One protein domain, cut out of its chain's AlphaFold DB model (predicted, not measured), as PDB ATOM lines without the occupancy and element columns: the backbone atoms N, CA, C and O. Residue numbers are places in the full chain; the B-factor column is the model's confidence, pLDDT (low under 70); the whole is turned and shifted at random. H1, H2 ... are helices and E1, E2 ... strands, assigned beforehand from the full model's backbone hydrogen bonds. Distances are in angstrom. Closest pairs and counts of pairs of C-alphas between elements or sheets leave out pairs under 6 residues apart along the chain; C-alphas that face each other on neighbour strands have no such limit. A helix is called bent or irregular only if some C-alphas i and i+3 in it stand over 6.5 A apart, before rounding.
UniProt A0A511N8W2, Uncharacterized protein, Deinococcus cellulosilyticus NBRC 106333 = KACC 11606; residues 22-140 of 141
ATOM      1  N   PHE A  22       9.688 -53.411  -5.910       88.44
ATOM      2  CA  PHE A  22       8.675 -54.344  -5.429       88.44
ATOM      3  C   PHE A  22       7.880 -53.723  -4.291       88.44
ATOM      4  O   PHE A  22       8.447 -53.139  -3.373       88.44
ATOM      5  N   HIS A  23       6.565 -53.880  -4.327       88.94
ATOM      6  CA  HIS A  23       5.668 -53.411  -3.283       88.94
ATOM      7  C   HIS A  23       5.232 -54.593  -2.425       88.94
ATOM      8  O   HIS A  23       4.799 -55.614  -2.950       88.94
ATOM      9  N   ILE A  24       5.335 -54.454  -1.108       90.75
ATOM     10  CA  ILE A  24       4.885 -55.450  -0.134       90.75
ATOM     11  C   ILE A  24       3.846 -54.765   0.742       90.75
ATOM     12  O   ILE A  24       4.117 -53.729   1.347       90.75
ATOM     13  N   ARG A  25       2.637 -55.318   0.780       90.62
ATOM     14  CA  ARG A  25       1.496 -54.740   1.499       90.62
ATOM     15  C   ARG A  25       1.124 -55.600   2.694       90.62
ATOM     16  O   ARG A  25       1.427 -56.786   2.720       90.62
ATOM     17  N   GLY A  26       0.422 -55.005   3.654       88.62
ATOM     18  CA  GLY A  26      -0.101 -55.751   4.796       88.62
ATOM     19  C   GLY A  26       0.975 -56.137   5.812       88.62
ATOM     20  O   GLY A  26       0.762 -57.036   6.624       88.62
ATOM     21  N   ILE A  27       2.114 -55.442   5.808       90.56
ATOM     22  CA  ILE A  27       3.215 -55.731   6.720       90.56
ATOM     23  C   ILE A  27       3.025 -54.997   8.053       90.56
ATOM     24  O   ILE A  27       2.629 -53.835   8.102       90.56
ATOM     25  N   SER A  28       3.291 -55.673   9.164       91.25
ATOM     26  CA  SER A  28       3.285 -55.057  10.495       91.25
ATOM     27  C   SER A  28       4.592 -54.314  10.785       91.25
ATOM     28  O   SER A  28       5.635 -54.580  10.184       91.25
ATOM     29  N   ARG A  29       4.572 -53.421  11.781       85.94
ATOM     30  CA  ARG A  29       5.756 -52.637  12.175       85.94
ATOM     31  C   ARG A  29       6.975 -53.498  12.533       85.94
ATOM     32  O   ARG A  29       8.096 -53.135  12.192       85.94
ATOM     33  N   TRP A  30       6.781 -54.627  13.217       90.12
ATOM     34  CA  TRP A  30       7.901 -55.492  13.605       90.12
ATOM     35  C   TRP A  30       8.482 -56.248  12.404       90.12
ATOM     36  O   TRP A  30       9.697 -56.402  12.322       90.12
ATOM     37  N   GLN A  31       7.651 -56.648  11.437       92.94
ATOM     38  CA  GLN A  31       8.111 -57.269  10.190       92.94
ATOM     39  C   GLN A  31       8.895 -56.266   9.339       92.94
ATOM     40  O   GLN A  31       9.954 -56.611   8.824       92.94
ATOM     41  N   MET A  32       8.452 -55.002   9.252       89.88
ATOM     42  CA  MET A  32       9.221 -53.945   8.576       89.88
ATOM     43  C   MET A  32      10.639 -53.815   9.139       89.88
ATOM     44  O   MET A  32      11.585 -53.628   8.379       89.88
ATOM     45  N   ALA A  33      10.804 -53.961  10.458       89.00
ATOM     46  CA  ALA A  33      12.119 -53.909  11.087       89.00
ATOM     47  C   ALA A  33      13.047 -55.052  10.630       89.00
ATOM     48  O   ALA A  33      14.258 -54.851  10.586       89.00
ATOM     49  N   TYR A  34      12.516 -56.224  10.256       92.31
ATOM     50  CA  TYR A  34      13.324 -57.302   9.671       92.31
ATOM     51  C   TYR A  34      13.843 -56.928   8.282       92.31
ATOM     52  O   TYR A  34      15.041 -57.041   8.038       92.31
ATOM     53  N   PHE A  35      12.985 -56.405   7.403       90.75
ATOM     54  CA  PHE A  35      13.418 -55.946   6.079       90.75
ATOM     55  C   PHE A  35      14.397 -54.770   6.163       90.75
ATOM     56  O   PHE A  35      15.390 -54.749   5.440       90.75
ATOM     57  N   ALA A  36      14.177 -53.831   7.090       87.69
ATOM     58  CA  ALA A  36      15.080 -52.703   7.311       87.69
ATOM     59  C   ALA A  36      16.500 -53.149   7.706       87.69
ATOM     60  O   ALA A  36      17.466 -52.506   7.311       87.69
ATOM     61  N   ARG A  37      16.652 -54.277   8.417       90.12
ATOM     62  CA  ARG A  37      17.970 -54.846   8.766       90.12
ATOM     63  C   ARG A  37      18.719 -55.450   7.579       90.12
ATOM     64  O   ARG A  37      19.938 -55.555   7.636       90.12
ATOM     65  N   LEU A  38      18.006 -55.872   6.534       90.56
ATOM     66  CA  LEU A  38      18.614 -56.368   5.294       90.56
ATOM     67  C   LEU A  38      19.031 -55.228   4.360       90.56
ATOM     68  O   LEU A  38      19.792 -55.446   3.414       90.56
ATOM     69  N   ALA A  39      18.493 -54.032   4.590       88.31
ATOM     70  CA  ALA A  39      18.685 -52.893   3.725       88.31
ATOM     71  C   ALA A  39      20.042 -52.236   3.970       88.31
ATOM     72  O   ALA A  39      20.425 -51.956   5.102       88.31
ATOM     73  N   ASP A  40      20.751 -51.945   2.883       85.00
ATOM     74  CA  ASP A  40      21.929 -51.086   2.948       85.00
ATOM     75  C   ASP A  40      21.530 -49.634   3.247       85.00
ATOM     76  O   ASP A  40      22.268 -48.903   3.906       85.00
ATOM     77  N   LEU A  41      20.348 -49.236   2.768       80.00
ATOM     78  CA  LEU A  41      19.692 -47.974   3.081       80.00
ATOM     79  C   LEU A  41      18.204 -48.228   3.286       80.00
ATOM     80  O   LEU A  41      17.568 -48.893   2.465       80.00
ATOM     81  N   HIS A  42      17.629 -47.655   4.334       77.06
ATOM     82  CA  HIS A  42      16.185 -47.635   4.506       77.06
ATOM     83  C   HIS A  42      15.705 -46.247   4.917       77.06
ATOM     84  O   HIS A  42      16.380 -45.529   5.651       77.06
ATOM     85  N   GLN A  43      14.504 -45.888   4.480       72.69
ATOM     86  CA  GLN A  43      13.830 -44.664   4.894       72.69
ATOM     87  C   GLN A  43      12.430 -45.015   5.373       72.69
ATOM     88  O   GLN A  43      11.648 -45.622   4.640       72.69
ATOM     89  N   PHE A  44      12.118 -44.650   6.613       69.50
ATOM     90  CA  PHE A  44      10.738 -44.633   7.083       69.50
ATOM     91  C   PHE A  44      10.076 -43.373   6.548       69.50
ATOM     92  O   PHE A  44      10.675 -42.302   6.598       69.50
ATOM     93  N   PHE A  45       8.863 -43.499   6.024       64.38
ATOM     94  CA  PHE A  45       8.138 -42.357   5.493       64.38
ATOM     95  C   PHE A  45       6.687 -42.358   5.968       64.38
ATOM     96  O   PHE A  45       6.030 -43.400   6.044       64.38
ATOM     97  N   HIS A  46       6.200 -41.155   6.257       55.16
ATOM     98  CA  HIS A  46       4.783 -40.817   6.223       55.16
ATOM     99  C   HIS A  46       4.452 -40.425   4.768       55.16
ATOM    100  O   HIS A  46       5.298 -39.788   4.135       55.16
ATOM    101  N   PRO A  47       3.262 -40.684   4.196       50.22
ATOM    102  CA  PRO A  47       2.867 -40.127   2.900       50.22
ATOM    103  C   PRO A  47       2.817 -38.592   2.910       50.22
ATOM    104  O   PRO A  47       2.691 -37.988   1.852       50.22
ATOM    105  N   ALA A  48       2.970 -37.960   4.083       50.56
ATOM    106  CA  ALA A  48       3.187 -36.523   4.236       50.56
ATOM    107  C   ALA A  48       4.644 -36.066   3.970       50.56
ATOM    108  O   ALA A  48       4.898 -34.868   3.983       50.56
ATOM    109  N   GLY A  49       5.578 -36.982   3.671       47.44
ATOM    110  CA  GLY A  49       6.874 -36.659   3.062       47.44
ATOM    111  C   GLY A  49       7.951 -36.129   4.010       47.44
ATOM    112  O   GLY A  49       8.488 -35.053   3.769       47.44
ATOM    113  N   GLU A  50       8.318 -36.888   5.046       49.22
ATOM    114  CA  GLU A  50       9.529 -36.575   5.822       49.22
ATOM    115  C   GLU A  50      10.795 -37.183   5.192       49.22
ATOM    116  O   GLU A  50      10.801 -38.307   4.678       49.22
ATOM    117  N   GLU A  51      11.853 -36.373   5.193       50.19
ATOM    118  CA  GLU A  51      13.102 -36.556   4.451       50.19
ATOM    119  C   GLU A  51      14.130 -37.464   5.166       50.19
ATOM    120  O   GLU A  51      13.979 -37.746   6.356       50.19
ATOM    121  N   PRO A  52      15.143 -37.990   4.443       52.59
ATOM    122  CA  PRO A  52      16.059 -39.020   4.941       52.59
ATOM    123  C   PRO A  52      16.933 -38.595   6.133       52.59
ATOM    124  O   PRO A  52      17.165 -37.423   6.409       52.59
ATOM    125  N   VAL A  53      17.507 -39.593   6.812       56.53
ATOM    126  CA  VAL A  53      18.510 -39.410   7.873       56.53
ATOM    127  C   VAL A  53      19.914 -39.397   7.240       56.53
ATOM    128  O   VAL A  53      20.486 -40.438   6.926       56.53
ATOM    129  N   LEU A  54      20.460 -38.190   7.038       56.44
ATOM    130  CA  LEU A  54      21.782 -37.852   6.463       56.44
ATOM    131  C   LEU A  54      22.967 -38.798   6.749       56.44
ATOM    132  O   LEU A  54      23.702 -39.122   5.811       56.44
ATOM    133  N   PRO A  55      23.230 -39.200   8.008       60.31
ATOM    134  CA  PRO A  55      24.487 -39.861   8.356       60.31
ATOM    135  C   PRO A  55      24.703 -41.211   7.662       60.31
ATOM    136  O   PRO A  55      25.818 -41.510   7.224       60.31
ATOM    137  N   ASP A  56      23.640 -42.005   7.515       66.88
ATOM    138  CA  ASP A  56      23.738 -43.362   6.970       66.88
ATOM    139  C   ASP A  56      23.990 -43.344   5.459       66.88
ATOM    140  O   ASP A  56      24.801 -44.121   4.945       66.88
ATOM    141  N   LEU A  57      23.377 -42.386   4.757       71.81
ATOM    142  CA  LEU A  57      23.531 -42.202   3.317       71.81
ATOM    143  C   LEU A  57      24.954 -41.781   2.935       71.81
ATOM    144  O   LEU A  57      25.533 -42.353   2.012       71.81
ATOM    145  N   VAL A  58      25.542 -40.821   3.658       72.94
ATOM    146  CA  VAL A  58      26.919 -40.356   3.403       72.94
ATOM    147  C   VAL A  58      27.924 -41.480   3.634       72.94
ATOM    148  O   VAL A  58      28.788 -41.726   2.791       72.94
ATOM    149  N   GLY A  59      27.784 -42.213   4.742       74.62
ATOM    150  CA  GLY A  59      28.644 -43.359   5.028       74.62
ATOM    151  C   GLY A  59      28.520 -44.461   3.973       74.62
ATOM    152  O   GLY A  59      29.525 -45.052   3.575       74.62
ATOM    153  N   TYR A  60      27.304 -44.734   3.500       79.44
ATOM    154  CA  TYR A  60      27.062 -45.716   2.449       79.44
ATOM    155  C   TYR A  60      27.674 -45.303   1.106       79.44
ATOM    156  O   TYR A  60      28.375 -46.106   0.484       79.44
ATOM    157  N   ALA A  61      27.451 -44.055   0.688       81.00
ATOM    158  CA  ALA A  61      27.945 -43.508  -0.570       81.00
ATOM    159  C   ALA A  61      29.479 -43.531  -0.642       81.00
ATOM    160  O   ALA A  61      30.045 -43.985  -1.636       81.00
ATOM    161  N   TYR A  62      30.145 -43.137   0.447       80.62
ATOM    162  CA  TYR A  62      31.600 -43.180   0.551       80.62
ATOM    163  C   TYR A  62      32.140 -44.615   0.456       80.62
ATOM    164  O   TYR A  62      32.963 -44.915  -0.406       80.62
ATOM    165  N   ARG A  63      31.639 -45.532   1.298       81.94
ATOM    166  CA  ARG A  63      32.171 -46.904   1.392       81.94
ATOM    167  C   ARG A  63      31.988 -47.734   0.123       81.94
ATOM    168  O   ARG A  63      32.776 -48.647  -0.100       81.94
ATOM    169  N   ASN A  64      30.928 -47.482  -0.644       82.00
ATOM    170  CA  ASN A  64      30.561 -48.340  -1.773       82.00
ATOM    171  C   ASN A  64      30.851 -47.703  -3.137       82.00
ATOM    172  O   ASN A  64      31.042 -48.444  -4.095       82.00
ATOM    173  N   PHE A  65      30.896 -46.369  -3.239       81.88
ATOM    174  CA  PHE A  65      30.975 -45.679  -4.534       81.88
ATOM    175  C   PHE A  65      32.034 -44.577  -4.606       81.88
ATOM    176  O   PHE A  65      32.130 -43.930  -5.648       81.88
ATOM    177  N   ASP A  66      32.807 -44.352  -3.536       80.81
ATOM    178  CA  ASP A  66      33.806 -43.276  -3.466       80.81
ATOM    179  C   ASP A  66      33.194 -41.891  -3.780       80.81
ATOM    180  O   ASP A  66      33.788 -41.039  -4.440       80.81
ATOM    181  N   LEU A  67      31.940 -41.684  -3.354       79.19
ATOM    182  CA  LEU A  67      31.215 -40.425  -3.524       79.19
ATOM    183  C   LEU A  67      31.425 -39.523  -2.305       79.19
ATOM    184  O   LEU A  67      31.271 -39.958  -1.162       79.19
ATOM    185  N   TYR A  68      31.723 -38.250  -2.562       71.06
ATOM    186  CA  TYR A  68      32.039 -37.251  -1.544       71.06
ATOM    187  C   TYR A  68      31.068 -36.075  -1.621       71.06
ATOM    188  O   TYR A  68      30.801 -35.550  -2.701       71.06
ATOM    189  N   THR A  69      30.592 -35.610  -0.467       67.19
ATOM    190  CA  THR A  69      29.925 -34.310  -0.354       67.19
ATOM    191  C   THR A  69      30.963 -33.247   0.015       67.19
ATOM    192  O   THR A  69      31.811 -33.466   0.884       67.19
ATOM    193  N   SER A  70      30.948 -32.091  -0.658       58.91
ATOM    194  CA  SER A  70      31.792 -30.964  -0.253       58.91
ATOM    195  C   SER A  70      31.315 -30.449   1.108       58.91
ATOM    196  O   SER A  70      30.125 -30.248   1.333       58.91
ATOM    197  N   ARG A  71      32.245 -30.238   2.046       54.25
ATOM    198  CA  ARG A  71      31.955 -29.803   3.429       54.25
ATOM    199  C   ARG A  71      31.463 -28.352   3.551       54.25
ATOM    200  O   ARG A  71      31.367 -27.835   4.664       54.25
ATOM    201  N   GLU A  72      31.174 -27.673   2.446       51.50
ATOM    202  CA  GLU A  72      30.772 -26.272   2.481       51.50
ATOM    203  C   GLU A  72      29.254 -26.124   2.679       51.50
ATOM    204  O   GLU A  72      28.447 -26.455   1.816       51.50
ATOM    205  N   GLN A  73      28.926 -25.540   3.837       47.03
ATOM    206  CA  GLN A  73      27.681 -24.870   4.231       47.03
ATOM    207  C   GLN A  73      26.527 -25.717   4.806       47.03
ATOM    208  O   GLN A  73      25.752 -26.391   4.138       47.03
ATOM    209  N   VAL A  74      26.367 -25.504   6.115       52.59
ATOM    210  CA  VAL A  74      25.462 -26.083   7.124       52.59
ATOM    211  C   VAL A  74      23.956 -25.829   6.872       52.59
ATOM    212  O   VAL A  74      23.132 -26.188   7.702       52.59
ATOM    213  N   MET A  75      23.550 -25.254   5.733       46.56
ATOM    214  CA  MET A  75      22.137 -24.914   5.459       46.56
ATOM    215  C   MET A  75      21.568 -25.460   4.137       46.56
ATOM    216  O   MET A  75      20.395 -25.233   3.857       46.56
ATOM    217  N   ALA A  76      22.340 -26.222   3.355       50.56
ATOM    218  CA  ALA A  76      21.883 -26.840   2.100       50.56
ATOM    219  C   ALA A  76      21.607 -28.357   2.223       50.56
ATOM    220  O   ALA A  76      21.715 -29.083   1.237       50.56
ATOM    221  N   SER A  77      21.283 -28.849   3.426       68.88
ATOM    222  CA  SER A  77      21.368 -30.281   3.754       68.88
ATOM    223  C   SER A  77      20.443 -31.155   2.895       68.88
ATOM    224  O   SER A  77      20.904 -32.103   2.270       68.88
ATOM    225  N   GLN A  78      19.177 -30.764   2.759       66.62
ATOM    226  CA  GLN A  78      18.144 -31.552   2.079       66.62
ATOM    227  C   GLN A  78      18.378 -31.709   0.574       66.62
ATOM    228  O   GLN A  78      18.241 -32.796   0.011       66.62
ATOM    229  N   GLU A  79      18.770 -30.635  -0.112       71.50
ATOM    230  CA  GLU A  79      19.069 -30.724  -1.543       71.50
ATOM    231  C   GLU A  79      20.354 -31.528  -1.777       71.50
ATOM    232  O   GLU A  79      20.411 -32.353  -2.686       71.50
ATOM    233  N   GLN A  80      21.363 -31.373  -0.915       72.44
ATOM    234  CA  GLN A  80      22.580 -32.186  -0.970       72.44
ATOM    235  C   GLN A  80      22.292 -33.676  -0.729       72.44
ATOM    236  O   GLN A  80      22.837 -34.520  -1.439       72.44
ATOM    237  N   GLU A  81      21.404 -34.011   0.210       71.62
ATOM    238  CA  GLU A  81      20.927 -35.379   0.449       71.62
ATOM    239  C   GLU A  81      20.253 -35.970  -0.779       71.62
ATOM    240  O   GLU A  81      20.568 -37.088  -1.186       71.62
ATOM    241  N   ARG A  82      19.348 -35.206  -1.398       72.06
ATOM    242  CA  ARG A  82      18.639 -35.627  -2.608       72.06
ATOM    243  C   ARG A  82      19.606 -35.868  -3.759       72.06
ATOM    244  O   ARG A  82      19.486 -36.882  -4.446       72.06
ATOM    245  N   GLN A  83      20.589 -34.987  -3.952       76.06
ATOM    246  CA  GLN A  83      21.620 -35.166  -4.977       76.06
ATOM    247  C   GLN A  83      22.510 -36.379  -4.686       76.06
ATOM    248  O   GLN A  83      22.790 -37.159  -5.597       76.06
ATOM    249  N   LEU A  84      22.916 -36.590  -3.432       78.94
ATOM    250  CA  LEU A  84      23.727 -37.743  -3.050       78.94
ATOM    251  C   LEU A  84      22.959 -39.058  -3.226       78.94
ATOM    252  O   LEU A  84      23.481 -40.004  -3.814       78.94
ATOM    253  N   LEU A  85      21.704 -39.109  -2.773       77.00
ATOM    254  CA  LEU A  85      20.831 -40.264  -2.956       77.00
ATOM    255  C   LEU A  85      20.658 -40.570  -4.441       77.00
ATOM    256  O   LEU A  85      20.783 -41.722  -4.850       77.00
ATOM    257  N   LYS A  86      20.439 -39.542  -5.266       77.12
ATOM    258  CA  LYS A  86      20.342 -39.694  -6.717       77.12
ATOM    259  C   LYS A  86      21.614 -40.307  -7.311       77.12
ATOM    260  O   LYS A  86      21.505 -41.268  -8.066       77.12
ATOM    261  N   GLN A  87      22.798 -39.823  -6.936       80.38
ATOM    262  CA  GLN A  87      24.071 -40.381  -7.413       80.38
ATOM    263  C   GLN A  87      24.270 -41.840  -6.979       80.38
ATOM    264  O   GLN A  87      24.710 -42.669  -7.776       80.38
ATOM    265  N   VAL A  88      23.911 -42.176  -5.736       82.19
ATOM    266  CA  VAL A  88      23.943 -43.558  -5.233       82.19
ATOM    267  C   VAL A  88      23.011 -44.449  -6.053       82.19
ATOM    268  O   VAL A  88      23.432 -45.503  -6.528       82.19
ATOM    269  N   LEU A  89      21.762 -44.028  -6.267       78.75
ATOM    270  CA  LEU A  89      20.784 -44.795  -7.040       78.75
ATOM    271  C   LEU A  89      21.210 -44.960  -8.506       78.75
ATOM    272  O   LEU A  89      21.043 -46.043  -9.063       78.75
ATOM    273  N   GLU A  90      21.810 -43.935  -9.117       80.88
ATOM    274  CA  GLU A  90      22.367 -44.009 -10.474       80.88
ATOM    275  C   GLU A  90      23.488 -45.053 -10.572       80.88
ATOM    276  O   GLU A  90      23.472 -45.889 -11.478       80.88
ATOM    277  N   ARG A  91      24.424 -45.072  -9.612       83.31
ATOM    278  CA  ARG A  91      25.497 -46.083  -9.556       83.31
ATOM    279  C   ARG A  91      24.948 -47.492  -9.375       83.31
ATOM    280  O   ARG A  91      25.288 -48.395 -10.135       83.31
ATOM    281  N   VAL A  92      24.031 -47.658  -8.429       83.31
ATOM    282  CA  VAL A  92      23.372 -48.936  -8.140       83.31
ATOM    283  C   VAL A  92      22.585 -49.463  -9.347       83.31
ATOM    284  O   VAL A  92      22.581 -50.667  -9.607       83.31
ATOM    285  N   SER A  93      21.960 -48.567 -10.109       79.44
ATOM    286  CA  SER A  93      21.275 -48.870 -11.367       79.44
ATOM    287  C   SER A  93      22.234 -49.380 -12.444       79.44
ATOM    288  O   SER A  93      21.970 -50.413 -13.063       79.44
ATOM    289  N   LEU A  94      23.369 -48.700 -12.644       81.19
ATOM    290  CA  LEU A  94      24.384 -49.116 -13.619       81.19
ATOM    291  C   LEU A  94      24.954 -50.500 -13.290       81.19
ATOM    292  O   LEU A  94      25.130 -51.327 -14.184       81.19
ATOM    293  N   GLU A  95      25.195 -50.767 -12.010       83.62
ATOM    294  CA  GLU A  95      25.761 -52.033 -11.541       83.62
ATOM    295  C   GLU A  95      24.719 -53.154 -11.400       83.62
ATOM    296  O   GLU A  95      25.079 -54.328 -11.314       83.62
ATOM    297  N   LYS A  96      23.420 -52.819 -11.389       82.44
ATOM    298  CA  LYS A  96      22.293 -53.757 -11.215       82.44
ATOM    299  C   LYS A  96      22.407 -54.616  -9.949       82.44
ATOM    300  O   LYS A  96      22.002 -55.782  -9.930       82.44
ATOM    301  N   THR A  97      22.953 -54.035  -8.883       86.38
ATOM    302  CA  THR A  97      23.318 -54.744  -7.646       86.38
ATOM    303  C   THR A  97      22.214 -54.773  -6.595       86.38
ATOM    304  O   THR A  97      22.293 -55.587  -5.674       86.38
ATOM    305  N   HIS A  98      21.176 -53.941  -6.720       89.62
ATOM    306  CA  HIS A  98      20.109 -53.812  -5.720       89.62
ATOM    307  C   HIS A  98      18.710 -53.827  -6.341       89.62
ATOM    308  O   HIS A  98      18.542 -53.710  -7.555       89.62
ATOM    309  N   ALA A  99      17.716 -53.946  -5.468       88.50
ATOM    310  CA  ALA A  99      16.311 -53.701  -5.744       88.50
ATOM    311  C   ALA A  99      15.724 -52.791  -4.654       88.50
ATOM    312  O   ALA A  99      16.251 -52.715  -3.538       88.50
ATOM    313  N   ILE A 100      14.634 -52.106  -4.989       86.44
ATOM    314  CA  ILE A 100      13.865 -51.280  -4.062       86.44
ATOM    315  C   ILE A 100      12.670 -52.094  -3.561       86.44
ATOM    316  O   ILE A 100      11.920 -52.656  -4.358       86.44
ATOM    317  N   TYR A 101      12.467 -52.121  -2.248       88.56
ATOM    318  CA  TYR A 101      11.301 -52.723  -1.609       88.56
ATOM    319  C   TYR A 101      10.500 -51.650  -0.879       88.56
ATOM    320  O   TYR A 101      10.988 -51.037   0.069       88.56
ATOM    321  N   VAL A 102       9.269 -51.425  -1.329       87.81
ATOM    322  CA  VAL A 102       8.328 -50.469  -0.745       87.81
ATOM    323  C   VAL A 102       7.351 -51.228   0.145       87.81
ATOM    324  O   VAL A 102       6.504 -51.982  -0.336       87.81
ATOM    325  N   LEU A 103       7.480 -51.036   1.451       89.19
ATOM    326  CA  LEU A 103       6.740 -51.730   2.497       89.19
ATOM    327  C   LEU A 103       5.571 -50.858   2.974       89.19
ATOM    328  O   LEU A 103       5.801 -49.757   3.469       89.19
ATOM    329  N   HIS A 104       4.336 -51.350   2.860       87.88
ATOM    330  CA  HIS A 104       3.110 -50.631   3.237       87.88
ATOM    331  C   HIS A 104       2.482 -51.237   4.486       87.88
ATOM    332  O   HIS A 104       2.085 -52.409   4.469       87.88
ATOM    333  N   SER A 105       2.371 -50.441   5.552       87.50
ATOM    334  CA  SER A 105       1.844 -50.912   6.833       87.50
ATOM    335  C   SER A 105       0.412 -51.422   6.714       87.50
ATOM    336  O   SER A 105      -0.418 -50.851   6.006       87.50
ATOM    337  N   LYS A 106       0.116 -52.507   7.435       87.06
ATOM    338  CA  LYS A 106      -1.257 -53.008   7.592       87.06
ATOM    339  C   LYS A 106      -2.094 -52.154   8.543       87.06
ATOM    340  O   LYS A 106      -3.308 -52.092   8.392       87.06
ATOM    341  N   ASP A 107      -1.445 -51.540   9.533       85.00
ATOM    342  CA  ASP A 107      -2.112 -50.882  10.660       85.00
ATOM    343  C   ASP A 107      -2.376 -49.398  10.363       85.00
ATOM    344  O   ASP A 107      -3.323 -48.804  10.875       85.00
ATOM    345  N   HIS A 108      -1.547 -48.797   9.505       78.44
ATOM    346  CA  HIS A 108      -1.606 -47.378   9.172       78.44
ATOM    347  C   HIS A 108      -1.319 -47.190   7.685       78.44
ATOM    348  O   HIS A 108      -0.188 -47.378   7.249       78.44
ATOM    349  N   GLN A 109      -2.324 -46.778   6.909       70.19
ATOM    350  CA  GLN A 109      -2.151 -46.508   5.470       70.19
ATOM    351  C   GLN A 109      -1.082 -45.438   5.204       70.19
ATOM    352  O   GLN A 109      -0.463 -45.428   4.144       70.19
ATOM    353  N   ASP A 110      -0.822 -44.610   6.216       69.50
ATOM    354  CA  ASP A 110       0.139 -43.525   6.183       69.50
ATOM    355  C   ASP A 110       1.516 -43.887   6.762       69.50
ATOM    356  O   ASP A 110       2.307 -43.012   7.099       69.50
ATOM    357  N   VAL A 111       1.840 -45.169   6.907       74.06
ATOM    358  CA  VAL A 111       3.159 -45.580   7.400       74.06
ATOM    359  C   VAL A 111       3.766 -46.600   6.457       74.06
ATOM    360  O   VAL A 111       3.184 -47.651   6.181       74.06
ATOM    361  N   GLY A 112       4.978 -46.306   6.000       83.19
ATOM    362  CA  GLY A 112       5.733 -47.203   5.146       83.19
ATOM    363  C   GLY A 112       7.234 -47.114   5.354       83.19
ATOM    364  O   GLY A 112       7.755 -46.290   6.110       83.19
ATOM    365  N   CYS A 113       7.935 -48.008   4.669       82.00
ATOM    366  CA  CYS A 113       9.384 -47.992   4.599       82.00
ATOM    367  C   CYS A 113       9.840 -48.310   3.176       82.00
ATOM    368  O   CYS A 113       9.269 -49.171   2.511       82.00
ATOM    369  N   CYS A 114      10.844 -47.585   2.695       83.38
ATOM    370  CA  CYS A 114      11.504 -47.855   1.427       83.38
ATOM    371  C   CYS A 114      12.885 -48.419   1.741       83.38
ATOM    372  O   CYS A 114      13.665 -47.772   2.440       83.38
ATOM    373  N   CYS A 115      13.176 -49.620   1.253       86.75
ATOM    374  CA  CYS A 115      14.427 -50.319   1.509       86.75
ATOM    375  C   CYS A 115      15.192 -50.531   0.202       86.75
ATOM    376  O   CYS A 115      14.666 -51.130  -0.736       86.75
ATOM    377  N   LEU A 116      16.450 -50.102   0.165       87.25
ATOM    378  CA  LEU A 116      17.406 -50.470  -0.872       87.25
ATOM    379  C   LEU A 116      18.173 -51.711  -0.405       87.25
ATOM    380  O   LEU A 116      18.965 -51.644   0.535       87.25
ATOM    381  N   ILE A 117      17.929 -52.851  -1.053       90.50
ATOM    382  CA  ILE A 117      18.467 -54.153  -0.636       90.50
ATOM    383  C   ILE A 117      19.307 -54.746  -1.769       90.50
ATOM    384  O   ILE A 117      18.851 -54.813  -2.916       90.50
ATOM    385  N   LYS A 118      20.527 -55.214  -1.467       90.88
ATOM    386  CA  LYS A 118      21.360 -55.954  -2.433       90.88
ATOM    387  C   LYS A 118      20.643 -57.198  -2.933       90.88
ATOM    388  O   LYS A 118      20.119 -57.980  -2.147       90.88
ATOM    389  N   ARG A 119      20.743 -57.467  -4.233       89.88
ATOM    390  CA  ARG A 119      20.151 -58.653  -4.869       89.88
ATOM    391  C   ARG A 119      20.657 -59.978  -4.296       89.88
ATOM    392  O   ARG A 119      19.934 -60.959  -4.332       89.88
ATOM    393  N   ARG A 120      21.857 -60.011  -3.702       92.25
ATOM    394  CA  ARG A 120      22.362 -61.203  -2.990       92.25
ATOM    395  C   ARG A 120      21.515 -61.606  -1.775       92.25
ATOM    396  O   ARG A 120      21.659 -62.717  -1.294       92.25
ATOM    397  N   TRP A 121      20.688 -60.694  -1.260       94.19
ATOM    398  CA  TRP A 121      19.750 -60.944  -0.163       94.19
ATOM    399  C   TRP A 121      18.338 -61.273  -0.665       94.19
ATOM    400  O   TRP A 121      17.412 -61.325   0.136       94.19
ATOM    401  N   GLU A 122      18.140 -61.469  -1.974       91.19
ATOM    402  CA  GLU A 122      16.809 -61.735  -2.532       91.19
ATOM    403  C   GLU A 122      16.207 -63.040  -1.980       91.19
ATOM    404  O   GLU A 122      15.033 -63.050  -1.624       91.19
ATOM    405  N   ASP A 123      17.017 -64.084  -1.786       93.44
ATOM    406  CA  ASP A 123      16.575 -65.344  -1.167       93.44
ATOM    407  C   ASP A 123      16.087 -65.144   0.275       93.44
ATOM    408  O   ASP A 123      15.076 -65.712   0.684       93.44
ATOM    409  N   GLU A 124      16.758 -64.280   1.038       95.44
ATOM    410  CA  GLU A 124      16.360 -63.954   2.409       95.44
ATOM    411  C   GLU A 124      15.068 -63.125   2.431       95.44
ATOM    412  O   GLU A 124      14.192 -63.342   3.265       95.44
ATOM    413  N   VAL A 125      14.901 -62.216   1.467       93.25
ATOM    414  CA  VAL A 125      13.639 -61.494   1.268       93.25
ATOM    415  C   VAL A 125      12.504 -62.464   0.939       93.25
ATOM    416  O   VAL A 125      11.430 -62.340   1.523       93.25
ATOM    417  N   PHE A 126      12.718 -63.438   0.048       93.06
ATOM    418  CA  PHE A 126      11.715 -64.460  -0.260       93.06
ATOM    419  C   PHE A 126      11.360 -65.305   0.961       93.06
ATOM    420  O   PHE A 126      10.178 -65.481   1.245       93.06
ATOM    421  N   ARG A 127      12.366 -65.739   1.726       95.69
ATOM    422  CA  ARG A 127      12.168 -66.471   2.980       95.69
ATOM    423  C   ARG A 127      11.277 -65.694   3.953       95.69
ATOM    424  O   ARG A 127      10.346 -66.266   4.508       95.69
ATOM    425  N   LEU A 128      11.525 -64.391   4.133       94.19
ATOM    426  CA  LEU A 128      10.696 -63.526   4.985       94.19
ATOM    427  C   LEU A 128       9.274 -63.347   4.442       94.19
ATOM    428  O   LEU A 128       8.326 -63.293   5.220       94.19
ATOM    429  N   LEU A 129       9.109 -63.233   3.121       93.75
ATOM    430  CA  LEU A 129       7.785 -63.142   2.504       93.75
ATOM    431  C   LEU A 129       6.959 -64.404   2.773       93.75
ATOM    432  O   LEU A 129       5.799 -64.288   3.154       93.75
ATOM    433  N   GLU A 130       7.559 -65.585   2.632       94.00
ATOM    434  CA  GLU A 130       6.905 -66.865   2.928       94.00
ATOM    435  C   GLU A 130       6.602 -67.027   4.422       94.00
ATOM    436  O   GLU A 130       5.474 -67.353   4.784       94.00
ATOM    437  N   GLU A 131       7.574 -66.743   5.297       93.94
ATOM    438  CA  GLU A 131       7.415 -66.835   6.758       93.94
ATOM    439  C   GLU A 131       6.268 -65.951   7.271       93.94
ATOM    440  O   GLU A 131       5.573 -66.301   8.226       93.94
ATOM    441  N   PHE A 132       6.059 -64.799   6.634       92.69
ATOM    442  CA  PHE A 132       5.052 -63.820   7.029       92.69
ATOM    443  C   PHE A 132       3.738 -63.907   6.244       92.69
ATOM    444  O   PHE A 132       2.853 -63.092   6.508       92.69
ATOM    445  N   ASP A 133       3.609 -64.852   5.306       91.81
ATOM    446  CA  ASP A 133       2.485 -64.954   4.361       91.81
ATOM    447  C   ASP A 133       2.210 -63.626   3.618       91.81
ATOM    448  O   ASP A 133       1.083 -63.140   3.489       91.81
ATOM    449  N   LEU A 134       3.286 -62.984   3.157       90.75
ATOM    450  CA  LEU A 134       3.255 -61.715   2.438       90.75
ATOM    451  C   LEU A 134       3.489 -61.929   0.944       90.75
ATOM    452  O   LEU A 134       4.302 -62.743   0.510       90.75
ATOM    453  N   LYS A 135       2.822 -61.109   0.131       88.00
ATOM    454  CA  LYS A 135       3.022 -61.077  -1.321       88.00
ATOM    455  C   LYS A 135       3.815 -59.841  -1.721       88.00
ATOM    456  O   LYS A 135       3.623 -58.763  -1.157       88.00
ATOM    457  N   ARG A 136       4.669 -60.001  -2.735       84.44
ATOM    458  CA  ARG A 136       5.329 -58.886  -3.421       84.44
ATOM    459  C   ARG A 136       4.682 -58.635  -4.781       84.44
ATOM    460  O   ARG A 136       4.445 -59.568  -5.542       84.44
ATOM    461  N   GLU A 137       4.453 -57.372  -5.100       85.62
ATOM    462  CA  GLU A 137       3.947 -56.903  -6.387       85.62
ATOM    463  C   GLU A 137       5.088 -56.202  -7.124       85.62
ATOM    464  O   GLU A 137       5.654 -55.231  -6.620       85.62
ATOM    465  N   TRP A 138       5.466 -56.694  -8.305       76.81
ATOM    466  CA  TRP A 138       6.444 -55.995  -9.135       76.81
ATOM    467  C   TRP A 138       5.764 -54.839  -9.863       76.81
ATOM    468  O   TRP A 138       4.838 -55.057 -10.645       76.81
ATOM    469  N   VAL A 139       6.247 -53.619  -9.636       67.62
ATOM    470  CA  VAL A 139       5.796 -52.440 -10.371       67.62
ATOM    471  C   VAL A 139       6.842 -52.141 -11.438       67.62
ATOM    472  O   VAL A 139       7.967 -51.744 -11.132       67.62
ATOM    473  N   ARG A 140       6.486 -52.378 -12.705       53.94
ATOM    474  CA  ARG A 140       7.269 -51.866 -13.834       53.94
ATOM    475  C   ARG A 140       7.020 -50.361 -13.907       53.94
ATOM    476  O   ARG A 140       5.890 -49.958 -14.172       53.94
TER     477      ARG A 140
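This is residues 22 to 140 of the 141 residues of an uncharacterized protein of Deinococcus cellulosilyticus NBRC 106333 = KACC 11606 (UniProt A0A511N8W2). A strongly twisted sheet of five strands has H1 and H4 side by side over one face, while H2 and H3 pair as an arm beyond the sheet's edge at E2 and only graze the sheet. Residues 71 to 76, in the link between H2 and H3, stick out. The printed part has 119 residues with four named helices and five named strands, in the order E1 H1 E2 H2 H3 E3 E4 H4 E5; the sheet is mixed, in the order E2 E4 E3 E1 E5, and the class is mixed, helices and strands. The whole is compact, with a radius of gyration of the C-alphas of 15.1 A and spans of 48 by 31 by 25 A.

E1, residues 22 to 27, is antiparallel to edge strand E5, residues 136 to 139, with N 23 and O 137 within hydrogen-bond range at 2.8 A. E1 is parallel to E3, residues 98 to 105, with N 24 and O 102 at 2.8 A. E3 and E4, residues 112 to 118, form an antiparallel hairpin, with N 101 and O 115 at 2.8 A. E4 is antiparallel to edge strand E2, residues 41 to 45, with N 43 and O 114 at 2.9 A. H1, residues 29 to 38, runs along the strands at a height over the sheet of 8.7 A; its closest C-alphas to E4 are Ala 36 and Cys 115, 6.3 A. H4, residues 119 to 131, is on the same face at a height of 9.6 A, giving two layers, helices on one face of a sheet. H1 and H4 are close but not clearly touching, their closest C-alphas being Leu 38 and Trp 121, 7.2 A. H2, residues 54 to 65, and H3, residues 77 to 95, touch at a shallow tilt of 31 degrees, the same way; their closest C-alphas are Ala 61 and Val 88, 6.1 A. E1 H1 E2, E2 H2 H3 E3 and E4 H4 E5 are split strand-helix-strand units, their strands running the same way with others between, each with a right-handed crossover. Every O i to N i+4 pair is within hydrogen-bond range in H2 and H3; H1 has 5 of 6 and H4 7 of 9.

E1 begins at C-alpha 22, (8.675, -54.344, -5.429). H3 measures 27.0 A from first to last C-alpha, E3 22.4 A, E4 19.4 A and H4 19.1 A. H4 is irregular, with C-alphas 120 and 123 7.3 A apart. E5 ends at C-alpha 139, (5.796, -52.440, -10.371).

The C-alphas farthest apart, those of Glu 72 and Asp 133, are 48.0 A apart. The printed part has no cut, and the link from H2 to H3 is long. The mean pLDDT of the printed part is 78.8, with residues 44 to 56, 69 to 78, 110 and 139 to 140 under 70.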